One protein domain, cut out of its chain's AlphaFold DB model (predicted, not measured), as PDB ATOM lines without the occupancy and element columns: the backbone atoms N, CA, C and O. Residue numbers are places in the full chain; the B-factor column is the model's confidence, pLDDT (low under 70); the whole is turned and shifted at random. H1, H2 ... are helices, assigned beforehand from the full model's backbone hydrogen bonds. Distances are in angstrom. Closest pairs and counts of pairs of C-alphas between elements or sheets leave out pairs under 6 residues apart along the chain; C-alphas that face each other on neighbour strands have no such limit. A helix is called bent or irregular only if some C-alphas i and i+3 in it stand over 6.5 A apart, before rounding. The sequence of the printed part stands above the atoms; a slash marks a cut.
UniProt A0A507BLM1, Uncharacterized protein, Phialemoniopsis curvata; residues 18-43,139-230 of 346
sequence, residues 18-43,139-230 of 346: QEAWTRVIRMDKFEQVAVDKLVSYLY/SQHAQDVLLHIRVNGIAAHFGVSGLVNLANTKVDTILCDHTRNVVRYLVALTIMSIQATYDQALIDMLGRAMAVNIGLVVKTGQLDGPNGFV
ATOM      1  N   GLN A  18     155.664 188.611 223.744       73.19
ATOM      2  CA  GLN A  18     156.019 189.573 222.700       73.19
ATOM      3  C   GLN A  18     154.884 189.751 221.670       73.19
ATOM      4  O   GLN A  18     154.694 190.841 221.142       73.19
ATOM      5  N   GLU A  19     154.081 188.706 221.472       77.62
ATOM      6  CA  GLU A  19     152.888 188.658 220.623       77.62
ATOM      7  C   GLU A  19     151.813 189.691 220.995       77.62
ATOM      8  O   GLU A  19     151.212 190.294 220.105       77.62
ATOM      9  N   ALA A  20     151.615 189.972 222.288       80.69
ATOM     10  CA  ALA A  20     150.660 190.987 222.738       80.69
ATOM     11  C   ALA A  20     151.060 192.400 222.273       80.69
ATOM     12  O   ALA A  20     150.201 193.240 222.001       80.69
ATOM     13  N   TRP A  21     152.366 192.654 222.130       84.44
ATOM     14  CA  TRP A  21     152.912 193.944 221.696       84.44
ATOM     15  C   TRP A  21     152.995 194.052 220.182       84.44
ATOM     16  O   TRP A  21     152.677 195.096 219.615       84.44
ATOM     17  N   THR A  22     153.421 192.979 219.517       88.44
ATOM     18  CA  THR A  22     153.559 192.965 218.059       88.44
ATOM     19  C   THR A  22     152.211 192.887 217.357       88.44
ATOM     20  O   THR A  22     152.135 193.276 216.197       88.44
ATOM     21  N   ARG A  23     151.159 192.397 218.034       86.19
ATOM     22  CA  ARG A  23     149.863 192.039 217.428       86.19
ATOM     23  C   ARG A  23     150.011 191.028 216.283       86.19
ATOM     24  O   ARG A  23     149.168 190.965 215.394       86.19
ATOM     25  N   VAL A  24     151.096 190.255 216.298       87.81
ATOM     26  CA  VAL A  24     151.418 189.241 215.292       87.81
ATOM     27  C   VAL A  24     151.666 187.928 216.016       87.81
ATOM     28  O   VAL A  24     152.628 187.815 216.776       87.81
ATOM     29  N   ILE A  25     150.811 186.944 215.743       88.06
ATOM     30  CA  ILE A  25     150.950 185.565 216.214       88.06
ATOM     31  C   ILE A  25     151.627 184.770 215.097       88.06
ATOM     32  O   ILE A  25     151.147 184.762 213.964       88.06
ATOM     33  N   ARG A  26     152.758 184.120 215.393       91.06
ATOM     34  CA  ARG A  26     153.464 183.277 214.416       91.06
ATOM     35  C   ARG A  26     153.014 181.829 214.555       91.06
ATOM     36  O   ARG A  26     153.129 181.241 215.626       91.06
ATOM     37  N   MET A  27     152.530 181.244 213.463       93.25
ATOM     38  CA  MET A  27     151.972 179.886 213.429       93.25
ATOM     39  C   MET A  27     152.818 178.938 212.568       93.25
ATOM     40  O   MET A  27     152.290 178.036 211.930       93.25
ATOM     41  N   ASP A  28     154.144 179.108 212.583       93.81
ATOM     42  CA  ASP A  28     155.096 178.436 211.677       93.81
ATOM     43  C   ASP A  28     155.098 176.895 211.780       93.81
ATOM     44  O   ASP A  28     155.650 176.200 210.930       93.81
ATOM     45  N   LYS A  29     154.499 176.342 212.844       91.00
ATOM     46  CA  LYS A  29     154.375 174.894 213.073       91.00
ATOM     47  C   LYS A  29     153.155 174.271 212.394       91.00
ATOM     48  O   LYS A  29     153.045 173.046 212.383       91.00
ATOM     49  N   PHE A  30     152.239 175.087 211.883       92.88
ATOM     50  CA  PHE A  30     150.992 174.638 211.283       92.88
ATOM     51  C   PHE A  30     150.986 174.924 209.787       92.88
ATOM     52  O   PHE A  30     151.556 175.901 209.309       92.88
ATOM     53  N   GLU A  31     150.329 174.049 209.037       93.62
ATOM     54  CA  GLU A  31     150.126 174.267 207.613       93.62
ATOM     55  C   GLU A  31     149.133 175.410 207.389       93.62
ATOM     56  O   GLU A  31     148.091 175.471 208.046       93.62
ATOM     57  N   GLN A  32     149.436 176.277 206.423       94.75
ATOM     58  CA  GLN A  32     148.633 177.458 206.110       94.75
ATOM     59  C   GLN A  32     147.155 177.122 205.872       94.75
ATOM     60  O   GLN A  32     146.285 177.763 206.448       94.75
ATOM     61  N   VAL A  33     146.859 176.053 205.126       94.19
ATOM     62  CA  VAL A  33     145.473 175.648 204.832       94.19
ATOM     63  C   VAL A  33     144.692 175.312 206.110       94.19
ATOM     64  O   VAL A  33     143.518 175.656 206.230       94.19
ATOM     65  N   ALA A  34     145.328 174.669 207.094       95.00
ATOM     66  CA  ALA A  34     144.681 174.357 208.368       95.00
ATOM     67  C   ALA A  34     144.451 175.622 209.215       95.00
ATOM     68  O   ALA A  34     143.413 175.738 209.871       95.00
ATOM     69  N   VAL A  35     145.386 176.579 209.164       95.62
ATOM     70  CA  VAL A  35     145.250 177.897 209.803       95.62
ATOM     71  C   VAL A  35     144.082 178.672 209.193       95.62
ATOM     72  O   VAL A  35     143.226 179.148 209.933       95.62
ATOM     73  N   ASP A  36     143.985 178.729 207.865       95.31
ATOM     74  CA  ASP A  36     142.908 179.440 207.171       95.31
ATOM     75  C   ASP A  36     141.534 178.874 207.554       95.31
ATOM     76  O   ASP A  36     140.595 179.626 207.819       95.31
ATOM     77  N   LYS A  37     141.414 177.543 207.673       95.69
ATOM     78  CA  LYS A  37     140.172 176.885 208.112       95.69
ATOM     79  C   LYS A  37     139.826 177.165 209.573       95.69
ATOM     80  O   LYS A  37     138.650 177.353 209.877       95.69
ATOM     81  N   LEU A  38     140.822 177.223 210.459       96.12
ATOM     82  CA  LEU A  38     140.618 177.646 211.845       96.12
ATOM     83  C   LEU A  38     140.097 179.087 211.902       96.12
ATOM     84  O   LEU A  38     139.111 179.351 212.585       96.12
ATOM     85  N   VAL A  39     140.728 180.006 211.166       96.00
ATOM     86  CA  VAL A  39     140.337 181.422 211.123       96.00
ATOM     87  C   VAL A  39     138.926 181.577 210.560       96.00
ATOM     88  O   VAL A  39     138.093 182.211 211.201       96.00
ATOM     89  N   SER A  40     138.624 180.935 209.429       95.44
ATOM     90  CA  SER A  40     137.292 180.968 208.801       95.44
ATOM     91  C   SER A  40     136.201 180.540 209.792       95.44
ATOM     92  O   SER A  40     135.205 181.237 209.975       95.44
ATOM     93  N   TYR A  41     136.434 179.443 210.525       96.19
ATOM     94  CA  TYR A  41     135.512 178.960 211.554       96.19
ATOM     95  C   TYR A  41     135.312 179.968 212.698       96.19
ATOM     96  O   TYR A  41     134.189 180.163 213.162       96.19
ATOM     97  N   LEU A  42     136.377 180.646 213.146       95.00
ATOM     98  CA  LEU A  42     136.292 181.673 214.194       95.00
ATOM     99  C   LEU A  42     135.499 182.916 213.757       95.00
ATOM    100  O   LEU A  42     134.887 183.565 214.604       95.00
ATOM    101  N   TYR A  43     135.470 183.222 212.457       96.62
ATOM    102  CA  TYR A  43     134.647 184.295 211.883       96.62
ATOM    103  C   TYR A  43     133.214 183.855 211.533       96.62
ATOM    104  O   TYR A  43     132.439 184.653 211.006       96.62
ATOM    105  N   SER A 139     145.091 159.149 197.450       90.31
ATOM    106  CA  SER A 139     143.762 159.412 196.899       90.31
ATOM    107  C   SER A 139     143.233 160.741 197.442       90.31
ATOM    108  O   SER A 139     143.512 161.103 198.589       90.31
ATOM    109  N   GLN A 140     142.421 161.445 196.648       90.19
ATOM    110  CA  GLN A 140     141.807 162.709 197.069       90.19
ATOM    111  C   GLN A 140     141.124 162.578 198.439       90.19
ATOM    112  O   GLN A 140     141.306 163.418 199.308       90.19
ATOM    113  N   HIS A 141     140.418 161.468 198.673       92.12
ATOM    114  CA  HIS A 141     139.757 161.205 199.950       92.12
ATOM    115  C   HIS A 141     140.730 161.042 201.119       92.12
ATOM    116  O   HIS A 141     140.444 161.507 202.218       92.12
ATOM    117  N   ALA A 142     141.881 160.404 200.907       93.25
ATOM    118  CA  ALA A 142     142.892 160.297 201.948       93.25
ATOM    119  C   ALA A 142     143.512 161.670 202.262       93.25
ATOM    120  O   ALA A 142     143.780 161.968 203.425       93.25
ATOM    121  N   GLN A 143     143.672 162.526 201.250       92.44
ATOM    122  CA  GLN A 143     144.120 163.904 201.441       92.44
ATOM    123  C   GLN A 143     143.085 164.751 202.200       92.44
ATOM    124  O   GLN A 143     143.460 165.526 203.080       92.44
ATOM    125  N   ASP A 144     141.792 164.557 201.929       93.12
ATOM    126  CA  ASP A 144     140.709 165.214 202.670       93.12
ATOM    127  C   ASP A 144     140.729 164.802 204.156       93.12
ATOM    128  O   ASP A 144     140.665 165.657 205.043       93.12
ATOM    129  N   VAL A 145     140.896 163.503 204.452       95.00
ATOM    130  CA  VAL A 145     141.046 163.013 205.836       95.00
ATOM    131  C   VAL A 145     142.267 163.637 206.503       95.00
ATOM    132  O   VAL A 145     142.177 164.109 207.636       95.00
ATOM    133  N   LEU A 146     143.401 163.694 205.803       94.69
ATOM    134  CA  LEU A 146     144.617 164.297 206.332       94.69
ATOM    135  C   LEU A 146     144.435 165.786 206.659       94.69
ATOM    136  O   LEU A 146     144.894 166.243 207.706       94.69
ATOM    137  N   LEU A 147     143.738 166.537 205.804       94.75
ATOM    138  CA  LEU A 147     143.412 167.935 206.076       94.75
ATOM    139  C   LEU A 147     142.564 168.062 207.346       94.75
ATOM    140  O   LEU A 147     142.878 168.878 208.211       94.75
ATOM    141  N   HIS A 148     141.535 167.227 207.507       95.81
ATOM    142  CA  HIS A 148     140.711 167.233 208.715       95.81
ATOM    143  C   HIS A 148     141.503 166.855 209.978       95.81
ATOM    144  O   HIS A 148     141.301 167.479 211.018       95.81
ATOM    145  N   ILE A 149     142.453 165.917 209.895       95.81
ATOM    146  CA  ILE A 149     143.377 165.577 210.994       95.81
ATOM    147  C   ILE A 149     144.236 166.793 211.382       95.81
ATOM    148  O   ILE A 149     144.429 167.076 212.565       95.81
ATOM    149  N   ARG A 150     144.741 167.548 210.399       95.38
ATOM    150  CA  ARG A 150     145.534 168.765 210.649       95.38
ATOM    151  C   ARG A 150     144.690 169.875 211.273       95.38
ATOM    152  O   ARG A 150     145.144 170.517 212.221       95.38
ATOM    153  N   VAL A 151     143.461 170.065 210.790       96.00
ATOM    154  CA  VAL A 151     142.500 171.012 211.375       96.00
ATOM    155  C   VAL A 151     142.128 170.609 212.805       96.00
ATOM    156  O   VAL A 151     142.076 171.468 213.681       96.00
ATOM    157  N   ASN A 152     141.939 169.315 213.078       96.69
ATOM    158  CA  ASN A 152     141.744 168.805 214.436       96.69
ATOM    159  C   ASN A 152     142.928 169.190 215.341       96.69
ATOM    160  O   ASN A 152     142.716 169.785 216.395       96.69
ATOM    161  N   GLY A 153     144.163 168.924 214.904       94.81
ATOM    162  CA  GLY A 153     145.361 169.213 215.696       94.81
ATOM    163  C   GLY A 153     145.528 170.694 216.035       94.81
ATOM    164  O   GLY A 153     145.771 171.034 217.195       94.81
ATOM    165  N   ILE A 154     145.344 171.593 215.059       95.44
ATOM    166  CA  ILE A 154     145.418 173.038 215.322       95.44
ATOM    167  C   ILE A 154     144.246 173.513 216.195       95.44
ATOM    168  O   ILE A 154     144.458 174.264 217.144       95.44
ATOM    169  N   ALA A 155     143.022 173.032 215.957       95.25
ATOM    170  CA  ALA A 155     141.862 173.385 216.773       95.25
ATOM    171  C   ALA A 155     142.039 172.941 218.232       95.25
ATOM    172  O   ALA A 155     141.755 173.714 219.149       95.25
ATOM    173  N   ALA A 156     142.566 171.735 218.454       94.06
ATOM    174  CA  ALA A 156     142.887 171.220 219.778       94.06
ATOM    175  C   ALA A 156     143.971 172.068 220.460       94.06
ATOM    176  O   ALA A 156     143.828 172.401 221.636       94.06
ATOM    177  N   HIS A 157     145.005 172.486 219.719       92.69
ATOM    178  CA  HIS A 157     146.069 173.348 220.239       92.69
ATOM    179  C   HIS A 157     145.542 174.690 220.776       92.69
ATOM    180  O   HIS A 157     145.972 175.130 221.839       92.69
ATOM    181  N   PHE A 158     144.580 175.310 220.084       92.56
ATOM    182  CA  PHE A 158     143.964 176.578 220.505       92.56
ATOM    183  C   PHE A 158     142.719 176.412 221.392       92.56
ATOM    184  O   PHE A 158     142.104 177.404 221.780       92.56
ATOM    185  N   GLY A 159     142.331 175.180 221.736       93.00
ATOM    186  CA  GLY A 159     141.167 174.912 222.587       93.00
ATOM    187  C   GLY A 159     139.808 175.162 221.916       93.00
ATOM    188  O   GLY A 159     138.816 175.392 222.610       93.00
ATOM    189  N   VAL A 160     139.732 175.102 220.583       94.94
ATOM    190  CA  VAL A 160     138.495 175.294 219.806       94.94
ATOM    191  C   VAL A 160     137.730 173.974 219.680       94.94
ATOM    192  O   VAL A 160     137.681 173.340 218.627       94.94
ATOM    193  N   SER A 161     137.125 173.544 220.790       94.94
ATOM    194  CA  SER A 161     136.438 172.243 220.912       94.94
ATOM    195  C   SER A 161     135.348 171.993 219.858       94.94
ATOM    196  O   SER A 161     135.214 170.873 219.369       94.94
ATOM    197  N   GLY A 162     134.601 173.027 219.454       94.19
ATOM    198  CA  GLY A 162     133.587 172.909 218.400       94.19
ATOM    199  C   GLY A 162     134.171 172.464 217.055       94.19
ATOM    200  O   GLY A 162     133.604 171.596 216.392       94.19
ATOM    201  N   LEU A 163     135.345 172.989 216.690       95.62
ATOM    202  CA  LEU A 163     136.032 172.632 215.450       95.62
ATOM    203  C   LEU A 163     136.707 171.256 215.538       95.62
ATOM    204  O   LEU A 163     136.689 170.521 214.557       95.62
ATOM    205  N   VAL A 164     137.229 170.879 216.712       95.75
ATOM    206  CA  VAL A 164     137.737 169.517 216.985       95.75
ATOM    207  C   VAL A 164     136.645 168.478 216.713       95.75
ATOM    208  O   VAL A 164     136.836 167.570 215.906       95.75
ATOM    209  N   ASN A 165     135.464 168.663 217.314       95.44
ATOM    210  CA  ASN A 165     134.327 167.755 217.142       95.44
ATOM    211  C   ASN A 165     133.860 167.688 215.685       95.44
ATOM    212  O   ASN A 165     133.561 166.611 215.164       95.44
ATOM    213  N   LEU A 166     133.813 168.839 215.012       95.50
ATOM    214  CA  LEU A 166     133.387 168.912 213.624       95.50
ATOM    215  C   LEU A 166     134.385 168.223 212.684       95.50
ATOM    216  O   LEU A 166     133.972 167.458 211.815       95.50
ATOM    217  N   ALA A 167     135.688 168.439 212.878       96.38
ATOM    218  CA  ALA A 167     136.732 167.754 212.125       96.38
ATOM    219  C   ALA A 167     136.652 166.232 212.324       96.38
ATOM    220  O   ALA A 167     136.645 165.503 211.334       96.38
ATOM    221  N   ASN A 168     136.484 165.761 213.564       95.81
ATOM    222  CA  ASN A 168     136.323 164.334 213.864       95.81
ATOM    223  C   ASN A 168     135.086 163.742 213.189       95.81
ATOM    224  O   ASN A 168     135.179 162.689 212.572       95.81
ATOM    225  N   THR A 169     133.952 164.446 213.219       95.69
ATOM    226  CA  THR A 169     132.723 164.006 212.537       95.69
ATOM    227  C   THR A 169     132.943 163.846 211.029       95.69
ATOM    228  O   THR A 169     132.453 162.897 210.417       95.69
ATOM    229  N   LYS A 170     133.698 164.760 210.403       95.38
ATOM    230  CA  LYS A 170     134.022 164.671 208.972       95.38
ATOM    231  C   LYS A 170     134.986 163.524 208.672       95.38
ATOM    232  O   LYS A 170     134.766 162.825 207.687       95.38
ATOM    233  N   VAL A 171     135.998 163.302 209.517       95.62
ATOM    234  CA  VAL A 171     136.879 162.127 209.410       95.62
ATOM    235  C   VAL A 171     136.049 160.846 209.485       95.62
ATOM    236  O   VAL A 171     136.133 160.037 208.566       95.62
ATOM    237  N   ASP A 172     135.190 160.709 210.494       95.12
ATOM    238  CA  ASP A 172     134.323 159.542 210.691       95.12
ATOM    239  C   ASP A 172     133.452 159.273 209.458       95.12
ATOM    240  O   ASP A 172     133.469 158.184 208.889       95.12
ATOM    241  N   THR A 173     132.792 160.320 208.950       94.06
ATOM    242  CA  THR A 173     131.942 160.239 207.753       94.06
ATOM    243  C   THR A 173     132.713 159.709 206.540       94.06
ATOM    244  O   THR A 173     132.181 158.911 205.770       94.06
ATOM    245  N   ILE A 174     133.963 160.142 206.347       94.25
ATOM    246  CA  ILE A 174     134.792 159.693 205.221       94.25
ATOM    247  C   ILE A 174     135.279 158.252 205.432       94.25
ATOM    248  O   ILE A 174     135.345 157.492 204.469       94.25
ATOM    249  N   LEU A 175     135.617 157.873 206.666       93.94
ATOM    250  CA  LEU A 175     136.099 156.530 207.000       93.94
ATOM    251  C   LEU A 175     134.994 155.467 206.914       93.94
ATOM    252  O   LEU A 175     135.272 154.341 206.503       93.94
ATOM    253  N   CYS A 176     133.754 155.823 207.254       91.25
ATOM    254  CA  CYS A 176     132.585 154.951 207.125       91.25
ATOM    255  C   CYS A 176     132.116 154.770 205.670       91.25
ATOM    256  O   CYS A 176     131.362 153.842 205.379       91.25
ATOM    257  N   ASP A 177     132.554 155.620 204.738       91.06
ATOM    258  CA  ASP A 177     132.193 155.502 203.326       91.06
ATOM    259  C   ASP A 177     133.071 154.459 202.610       91.06
ATOM    260  O   ASP A 177     134.167 154.742 202.111       91.06
ATOM    261  N   HIS A 178     132.555 153.231 202.511       84.81
ATOM    262  CA  HIS A 178     133.227 152.110 201.849       84.81
ATOM    263  C   HIS A 178     133.570 152.362 200.370       84.81
ATOM    264  O   HIS A 178     134.427 151.667 199.818       84.81
ATOM    265  N   THR A 179     132.955 153.351 199.714       84.88
ATOM    266  CA  THR A 179     133.242 153.664 198.306       84.88
ATOM    267  C   THR A 179     134.566 154.411 198.118       84.88
ATOM    268  O   THR A 179     135.163 154.346 197.043       84.88
ATOM    269  N   ARG A 180     135.081 155.072 199.166       80.94
ATOM    270  CA  ARG A 180     136.203 156.027 199.069       80.94
ATOM    271  C   ARG A 180     137.602 155.409 199.135       80.94
ATOM    272  O   ARG A 180     138.590 156.131 199.015       80.94
ATOM    273  N   ASN A 181     137.706 154.089 199.311       84.00
ATOM    274  CA  ASN A 181     138.959 153.314 199.330       84.00
ATOM    275  C   ASN A 181     140.110 153.970 200.133       84.00
ATOM    276  O   ASN A 181     141.276 153.943 199.735       84.00
ATOM    277  N   VAL A 182     139.787 154.569 201.286       92.00
ATOM    278  CA  VAL A 182     140.773 155.198 202.190       92.00
ATOM    279  C   VAL A 182     141.606 154.144 202.930       92.00
ATOM    280  O   VAL A 182     142.676 154.436 203.458       92.00
ATOM    281  N   VAL A 183     141.164 152.882 202.892       90.06
ATOM    282  CA  VAL A 183     141.791 151.728 203.547       90.06
ATOM    283  C   VAL A 183     143.283 151.612 203.231       90.06
ATOM    284  O   VAL A 183     144.082 151.349 204.125       90.06
ATOM    285  N   ARG A 184     143.678 151.897 201.981       90.31
ATOM    286  CA  ARG A 184     145.081 151.870 201.531       90.31
ATOM    287  C   ARG A 184     145.946 152.984 202.122       90.31
ATOM    288  O   ARG A 184     147.125 153.041 201.803       90.31
ATOM    289  N   TYR A 185     145.416 153.875 202.943       92.38
ATOM    290  CA  TYR A 185     146.197 154.935 203.574       92.38
ATOM    291  C   TYR A 185     145.979 154.996 205.084       92.38
ATOM    292  O   TYR A 185     146.595 155.833 205.735       92.38
ATOM    293  N   LEU A 186     145.173 154.098 205.666       91.94
ATOM    294  CA  LEU A 186     144.826 154.137 207.089       91.94
ATOM    295  C   LEU A 186     146.059 154.129 207.995       91.94
ATOM    296  O   LEU A 186     146.160 154.979 208.867       91.94
ATOM    297  N   VAL A 187     147.036 153.250 207.749       90.12
ATOM    298  CA  VAL A 187     148.270 153.199 208.557       90.12
ATOM    299  C   VAL A 187     149.006 154.540 208.529       90.12
ATOM    300  O   VAL A 187     149.426 155.046 209.571       90.12
ATOM    301  N   ALA A 188     149.143 155.135 207.343       90.56
ATOM    302  CA  ALA A 188     149.812 156.419 207.179       90.56
ATOM    303  C   ALA A 188     149.033 157.546 207.874       90.56
ATOM    304  O   ALA A 188     149.627 158.320 208.622       90.56
ATOM    305  N   LEU A 189     147.711 157.596 207.693       92.56
ATOM    306  CA  LEU A 189     146.830 158.576 208.328       92.56
ATOM    307  C   LEU A 189     146.890 158.483 209.855       92.56
ATOM    308  O   LEU A 189     147.008 159.510 210.517       92.56
ATOM    309  N   THR A 190     146.905 157.274 210.416       91.06
ATOM    310  CA  THR A 190     147.030 157.064 211.861       91.06
ATOM    311  C   THR A 190     148.371 157.558 212.389       91.06
ATOM    312  O   THR A 190     148.403 158.306 213.363       91.06
ATOM    313  N   ILE A 191     149.481 157.243 211.716       88.19
ATOM    314  CA  ILE A 191     150.805 157.760 212.100       88.19
ATOM    315  C   ILE A 191     150.823 159.293 212.047       88.19
ATOM    316  O   ILE A 191     151.314 159.936 212.976       88.19
ATOM    317  N   MET A 192     150.267 159.884 210.987       89.19
ATOM    318  CA  MET A 192     150.186 161.339 210.852       89.19
ATOM    319  C   MET A 192     149.292 161.961 211.928       89.19
ATOM    320  O   MET A 192     149.649 163.010 212.459       89.19
ATOM    321  N   SER A 193     148.190 161.306 212.306       90.12
ATOM    322  CA  SER A 193     147.316 161.768 213.387       90.12
ATOM    323  C   SER A 193     148.048 161.808 214.724       90.12
ATOM    324  O   SER A 193     148.097 162.860 215.341       90.12
ATOM    325  N   ILE A 194     148.756 160.743 215.104       88.50
ATOM    326  CA  ILE A 194     149.525 160.685 216.358       88.50
ATOM    327  C   ILE A 194     150.612 161.769 216.399       88.50
ATOM    328  O   ILE A 194     150.970 162.282 217.457       88.50
ATOM    329  N   GLN A 195     151.180 162.112 215.242       87.94
ATOM    330  CA  GLN A 195     152.212 163.141 215.153       87.94
ATOM    331  C   GLN A 195     151.650 164.565 215.190       87.94
ATOM    332  O   GLN A 195     152.331 165.451 215.718       87.94
ATOM    333  N   ALA A 196     150.473 164.781 214.600       87.94
ATOM    334  CA  ALA A 196     149.843 166.090 214.443       87.94
ATOM    335  C   ALA A 196     148.922 166.462 215.613       87.94
ATOM    336  O   ALA A 196     148.705 167.645 215.871       87.94
ATOM    337  N   THR A 197     148.371 165.469 216.305       88.44
ATOM    338  CA  THR A 197     147.320 165.641 217.300       88.44
ATOM    339  C   THR A 197     147.493 164.658 218.459       88.44
ATOM    340  O   THR A 197     148.038 163.568 218.317       88.44
ATOM    341  N   TYR A 198     147.059 165.097 219.641       83.50
ATOM    342  CA  TYR A 198     146.970 164.284 220.857       83.50
ATOM    343  C   TYR A 198     145.505 163.958 221.195       83.50
ATOM    344  O   TYR A 198     145.182 163.650 222.341       83.50
ATOM    345  N   ASP A 199     144.607 164.083 220.216       91.00
ATOM    346  CA  ASP A 199     143.192 163.774 220.368       91.00
ATOM    347  C   ASP A 199     142.976 162.258 220.367       91.00
ATOM    348  O   ASP A 199     142.994 161.598 219.325       91.00
ATOM    349  N   GLN A 200     142.751 161.712 221.562       90.62
ATOM    350  CA  GLN A 200     142.495 160.291 221.744       90.62
ATOM    351  C   GLN A 200     141.249 159.828 220.977       90.62
ATOM    352  O   GLN A 200     141.259 158.731 220.431       90.62
ATOM    353  N   ALA A 201     140.212 160.667 220.858       92.56
ATOM    354  CA  ALA A 201     138.985 160.284 220.164       92.56
ATOM    355  C   ALA A 201     139.227 160.050 218.664       92.56
ATOM    356  O   ALA A 201     138.662 159.127 218.076       92.56
ATOM    357  N   LEU A 202     140.100 160.858 218.055       94.06
ATOM    358  CA  LEU A 202     140.522 160.686 216.667       94.06
ATOM    359  C   LEU A 202     141.385 159.428 216.486       94.06
ATOM    360  O   LEU A 202     141.196 158.690 215.519       94.06
ATOM    361  N   ILE A 203     142.306 159.164 217.418       90.75
ATOM    362  CA  ILE A 203     143.139 157.953 217.392       90.75
ATOM    363  C   ILE A 203     142.263 156.700 217.510       90.75
ATOM    364  O   ILE A 203     142.430 155.776 216.719       90.75
ATOM    365  N   ASP A 204     141.293 156.689 218.427       89.44
ATOM    366  CA  ASP A 204     140.361 155.570 218.617       89.44
ATOM    367  C   ASP A 204     139.486 155.346 217.370       89.44
ATOM    368  O   ASP A 204     139.217 154.211 216.980       89.44
ATOM    369  N   MET A 205     139.059 156.419 216.700       93.19
ATOM    370  CA  MET A 205     138.288 156.343 215.455       93.19
ATOM    371  C   MET A 205     139.097 155.712 214.315       93.19
ATOM    372  O   MET A 205     138.609 154.814 213.626       93.19
ATOM    373  N   LEU A 206     140.352 156.133 214.144       93.31
ATOM    374  CA  LEU A 206     141.267 155.535 213.171       93.31
ATOM    375  C   LEU A 206     141.619 154.086 213.542       93.31
ATOM    376  O   LEU A 206     141.697 153.237 212.653       93.31
ATOM    377  N   GLY A 207     141.764 153.789 214.836       89.94
ATOM    378  CA  GLY A 207     141.967 152.443 215.374       89.94
ATOM    379  C   GLY A 207     140.825 151.495 215.019       89.94
ATOM    380  O   GLY A 207     141.063 150.453 214.404       89.94
ATOM    381  N   ARG A 208     139.573 151.903 215.267       89.31
ATOM    382  CA  ARG A 208     138.370 151.160 214.853       89.31
ATOM    383  C   ARG A 208     138.284 150.981 213.339       89.31
ATOM    384  O   ARG A 208     138.039 149.872 212.867       89.31
ATOM    385  N   ALA A 209     138.532 152.034 212.559       91.94
ATOM    386  CA  ALA A 209     138.522 151.938 211.098       91.94
ATOM    387  C   ALA A 209     139.583 150.947 210.586       91.94
ATOM    388  O   ALA A 209     139.323 150.168 209.664       91.94
ATOM    389  N   MET A 210     140.767 150.932 211.203       90.81
ATOM    390  CA  MET A 210     141.806 149.943 210.930       90.81
ATOM    391  C   MET A 210     141.401 148.535 211.350       90.81
ATOM    392  O   MET A 210     141.664 147.600 210.599       90.81
ATOM    393  N   ALA A 211     140.757 148.383 212.506       88.62
ATOM    394  CA  ALA A 211     140.301 147.102 213.021       88.62
ATOM    395  C   ALA A 211     139.301 146.432 212.069       88.62
ATOM    396  O   ALA A 211     139.523 145.302 211.635       88.62
ATOM    397  N   VAL A 212     138.276 147.172 211.638       89.19
ATOM    398  CA  VAL A 212     137.281 146.709 210.653       89.19
ATOM    399  C   VAL A 212     137.941 146.306 209.328       89.19
ATOM    400  O   VAL A 212     137.509 145.367 208.663       89.19
ATOM    401  N   ASN A 213     139.027 146.981 208.943       90.44
ATOM    402  CA  ASN A 213     139.719 146.755 207.676       90.44
ATOM    403  C   ASN A 213     141.029 145.959 207.809       90.44
ATOM    404  O   ASN A 213     141.820 145.925 206.858       90.44
ATOM    405  N   ILE A 214     141.278 145.294 208.943       88.44
ATOM    406  CA  ILE A 214     142.593 144.713 209.252       88.44
ATOM    407  C   ILE A 214     143.040 143.695 208.199       88.44
ATOM    408  O   ILE A 214     144.199 143.687 207.790       88.44
ATOM    409  N   GLY A 215     142.108 142.901 207.662       86.75
ATOM    410  CA  GLY A 215     142.399 141.934 206.605       86.75
ATOM    411  C   GLY A 215     142.895 142.579 205.304       86.75
ATOM    412  O   GLY A 215     143.738 142.001 204.618       86.75
ATOM    413  N   LEU A 216     142.413 143.778 204.962       89.25
ATOM    414  CA  LEU A 216     142.895 144.539 203.806       89.25
ATOM    415  C   LEU A 216     144.233 145.213 204.112       89.25
ATOM    416  O   LEU A 216     145.150 145.136 203.296       89.25
ATOM    417  N   VAL A 217     144.372 145.808 205.299       87.94
ATOM    418  CA  VAL A 217     145.617 146.455 205.740       87.94
ATOM    419  C   VAL A 217     146.783 145.457 205.735       87.94
ATOM    420  O   VAL A 217     147.827 145.744 205.149       87.94
ATOM    421  N   VAL A 218     146.584 144.249 206.275       85.88
ATOM    422  CA  VAL A 218     147.578 143.161 206.246       85.88
ATOM    423  C   VAL A 218     147.933 142.777 204.805       85.88
ATOM    424  O   VAL A 218     149.108 142.706 204.462       85.88
ATOM    425  N   LYS A 219     146.940 142.603 203.920       86.62
ATOM    426  CA  LYS A 219     147.179 142.256 202.503       86.62
ATOM    427  C   LYS A 219     147.978 143.314 201.744       86.62
ATOM    428  O   LYS A 219     148.692 142.974 200.808       86.62
ATOM    429  N   THR A 220     147.845 144.587 202.115       85.12
ATOM    430  CA  THR A 220     148.605 145.674 201.481       85.12
ATOM    431  C   THR A 220     150.072 145.742 201.916       85.12
ATOM    432  O   THR A 220     150.808 146.557 201.367       85.12
ATOM    433  N   GLY A 221     150.506 144.926 202.888       82.75
ATOM    434  CA  GLY A 221     151.885 144.921 203.392       82.75
ATOM    435  C   GLY A 221     152.275 146.198 204.143       82.75
ATOM    436  O   GLY A 221     153.451 146.448 204.390       82.75
ATOM    437  N   GLN A 222     151.307 147.043 204.515       82.44
ATOM    438  CA  GLN A 222     151.584 148.319 205.191       82.44
ATOM    439  C   GLN A 222     152.144 148.149 206.597       82.44
ATOM    440  O   GLN A 222     152.787 149.057 207.123       82.44
ATOM    441  N   LEU A 223     151.900 146.987 207.198       81.12
ATOM    442  CA  LEU A 223     152.384 146.646 208.528       81.12
ATOM    443  C   LEU A 223     153.839 146.151 208.509       81.12
ATOM    444  O   LEU A 223     154.505 146.228 209.540       81.12
ATOM    445  N   ASP A 224     154.345 145.725 207.344       81.56
ATOM    446  CA  ASP A 224     155.673 145.113 207.170       81.56
ATOM    447  C   ASP A 224     156.805 146.147 207.010       81.56
ATOM    448  O   ASP A 224     157.965 145.798 206.789       81.56
ATOM    449  N   GLY A 225     156.485 147.443 207.090       76.50
ATOM    450  CA  GLY A 225     157.463 148.517 206.931       76.50
ATOM    451  C   GLY A 225     158.548 148.525 208.025       76.50
ATOM    452  O   GLY A 225     158.316 148.057 209.137       76.50
ATOM    453  N   PRO A 226     159.726 149.128 207.766       68.00
ATOM    454  CA  PRO A 226     160.844 149.198 208.720       68.00
ATOM    455  C   PRO A 226     160.516 149.975 210.007       68.00
ATOM    456  O   PRO A 226     161.149 149.762 211.035       68.00
ATOM    457  N   ASN A 227     159.481 150.819 209.979       64.19
ATOM    458  CA  ASN A 227     158.898 151.456 211.165       64.19
ATOM    459  C   ASN A 227     157.823 150.557 211.795       64.19
ATOM    460  O   ASN A 227     156.751 151.045 212.152       64.19
ATOM    461  N   GLY A 228     158.093 149.246 211.820       57.06
ATOM    462  CA  GLY A 228     157.118 148.174 211.986       57.06
ATOM    463  C   GLY A 228     156.083 148.461 213.060       57.06
ATOM    464  O   GLY A 228     156.391 148.991 214.126       57.06
ATOM    465  N   PHE A 229     154.847 148.063 212.771       61.97
ATOM    466  CA  PHE A 229     153.634 148.319 213.551       61.97
ATOM    467  C   PHE A 229     153.650 147.778 215.001       61.97
ATOM    468  O   PHE A 229     152.661 147.882 215.720       61.97
ATOM    469  N   VAL A 230     154.785 147.245 215.462       54.75
ATOM    470  CA  VAL A 230     155.083 146.744 216.814       54.75
ATOM    471  C   VAL A 230     155.257 147.890 217.831       54.75
ATOM    472  O   VAL A 230     156.064 147.820 218.754       54.75
TER     473      VAL A 230
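AT A GLANCE: This is residues 18 to 43 and 139 to 230 of the 346 residues of an uncharacterized protein of Phialemoniopsis curvata (UniProt A0A507BLM1). The body is an up-and-down bundle of four helices, H3, H4, H5 and H6, each running against the one before it in the chain. H2 packs steeply across H3 near one end of the bundle, H7 packs on the first turns of H5 at the other end, and residues 18 to 26, which include H1, stick out as a free arm. The printed part has 118 residues with seven named helices, H1 to H7 in chain order, and no named strand; the class is all helix. It is only just compact, close to loose, with a radius of gyration of the C-alphas of 15.8 A, and its elongated outline spans 55 by 30 by 24 A.

IN THESE COORDINATES: Find C-alpha 140 at (141.807, 162.709, 197.069); from there H3, the longest helix, runs 25.8 A to residue 157. Next come H4, residues 161 to 176, 22.4 A long, H5, residues 182 to 196, 18.7 A, and H6, residues 200 to 212, 18.3 A. H5 is irregular: C-alphas 184 and 187 are 7.8 A apart. H7, residues 214 to 219, ends at C-alpha 219, (147.179, 142.256, 202.503). Look back to C-alpha 18 at (156.019, 189.573, 222.700) for H1, residues 18 to 22; H2 follows at residues 32 to 42, 15.3 A long.

HOW THE PARTS SIT: Start at H3 and H5, the hubs, which touch three helices each. H3 and H4 form a helical hairpin at a shallow tilt of 22 degrees, closest at the C-alphas of Asn 152 and Val 164, 4.8 A. H3 touches H5, running the same way at 20 degrees, closest at C-alphas 142 and 182, 5.5 A. H5 and H6 form a second helical hairpin, closest at C-alphas 190 and 206, 6.1 A. H4 touches H6, closest at C-alphas 168 and 202, 6.2 A, while H3 and H6 are only just apart, at 8.0 A. Look next at residues 147 to 155 of H3, which alone touch H2, at a steep tilt of 61 degrees; the closest C-alphas are those of Ala 34 and Val 151, 5.0 A. Residues 183 to 187 of H5 alone touch H7, only just about perpendicular at 72 degrees, with C-alphas 183 and 217 closest at 6.9 A. H1 touches no helix. Every O i to N i+4 pair is within hydrogen-bond range in H1, H2, H3, H4, H6 and H7; in H5, 9 of 11 are.

THE WHOLE: The farthest C-alphas, those of Trp 21 and Lys 219, are 55.4 A apart. Residues 44 to 138 are not printed, and C-alphas 43 and 139 stand 30.4 A apart across this cut. Of the links printed whole, none is long. Confidence is low, under 70, at residues 226 to 230.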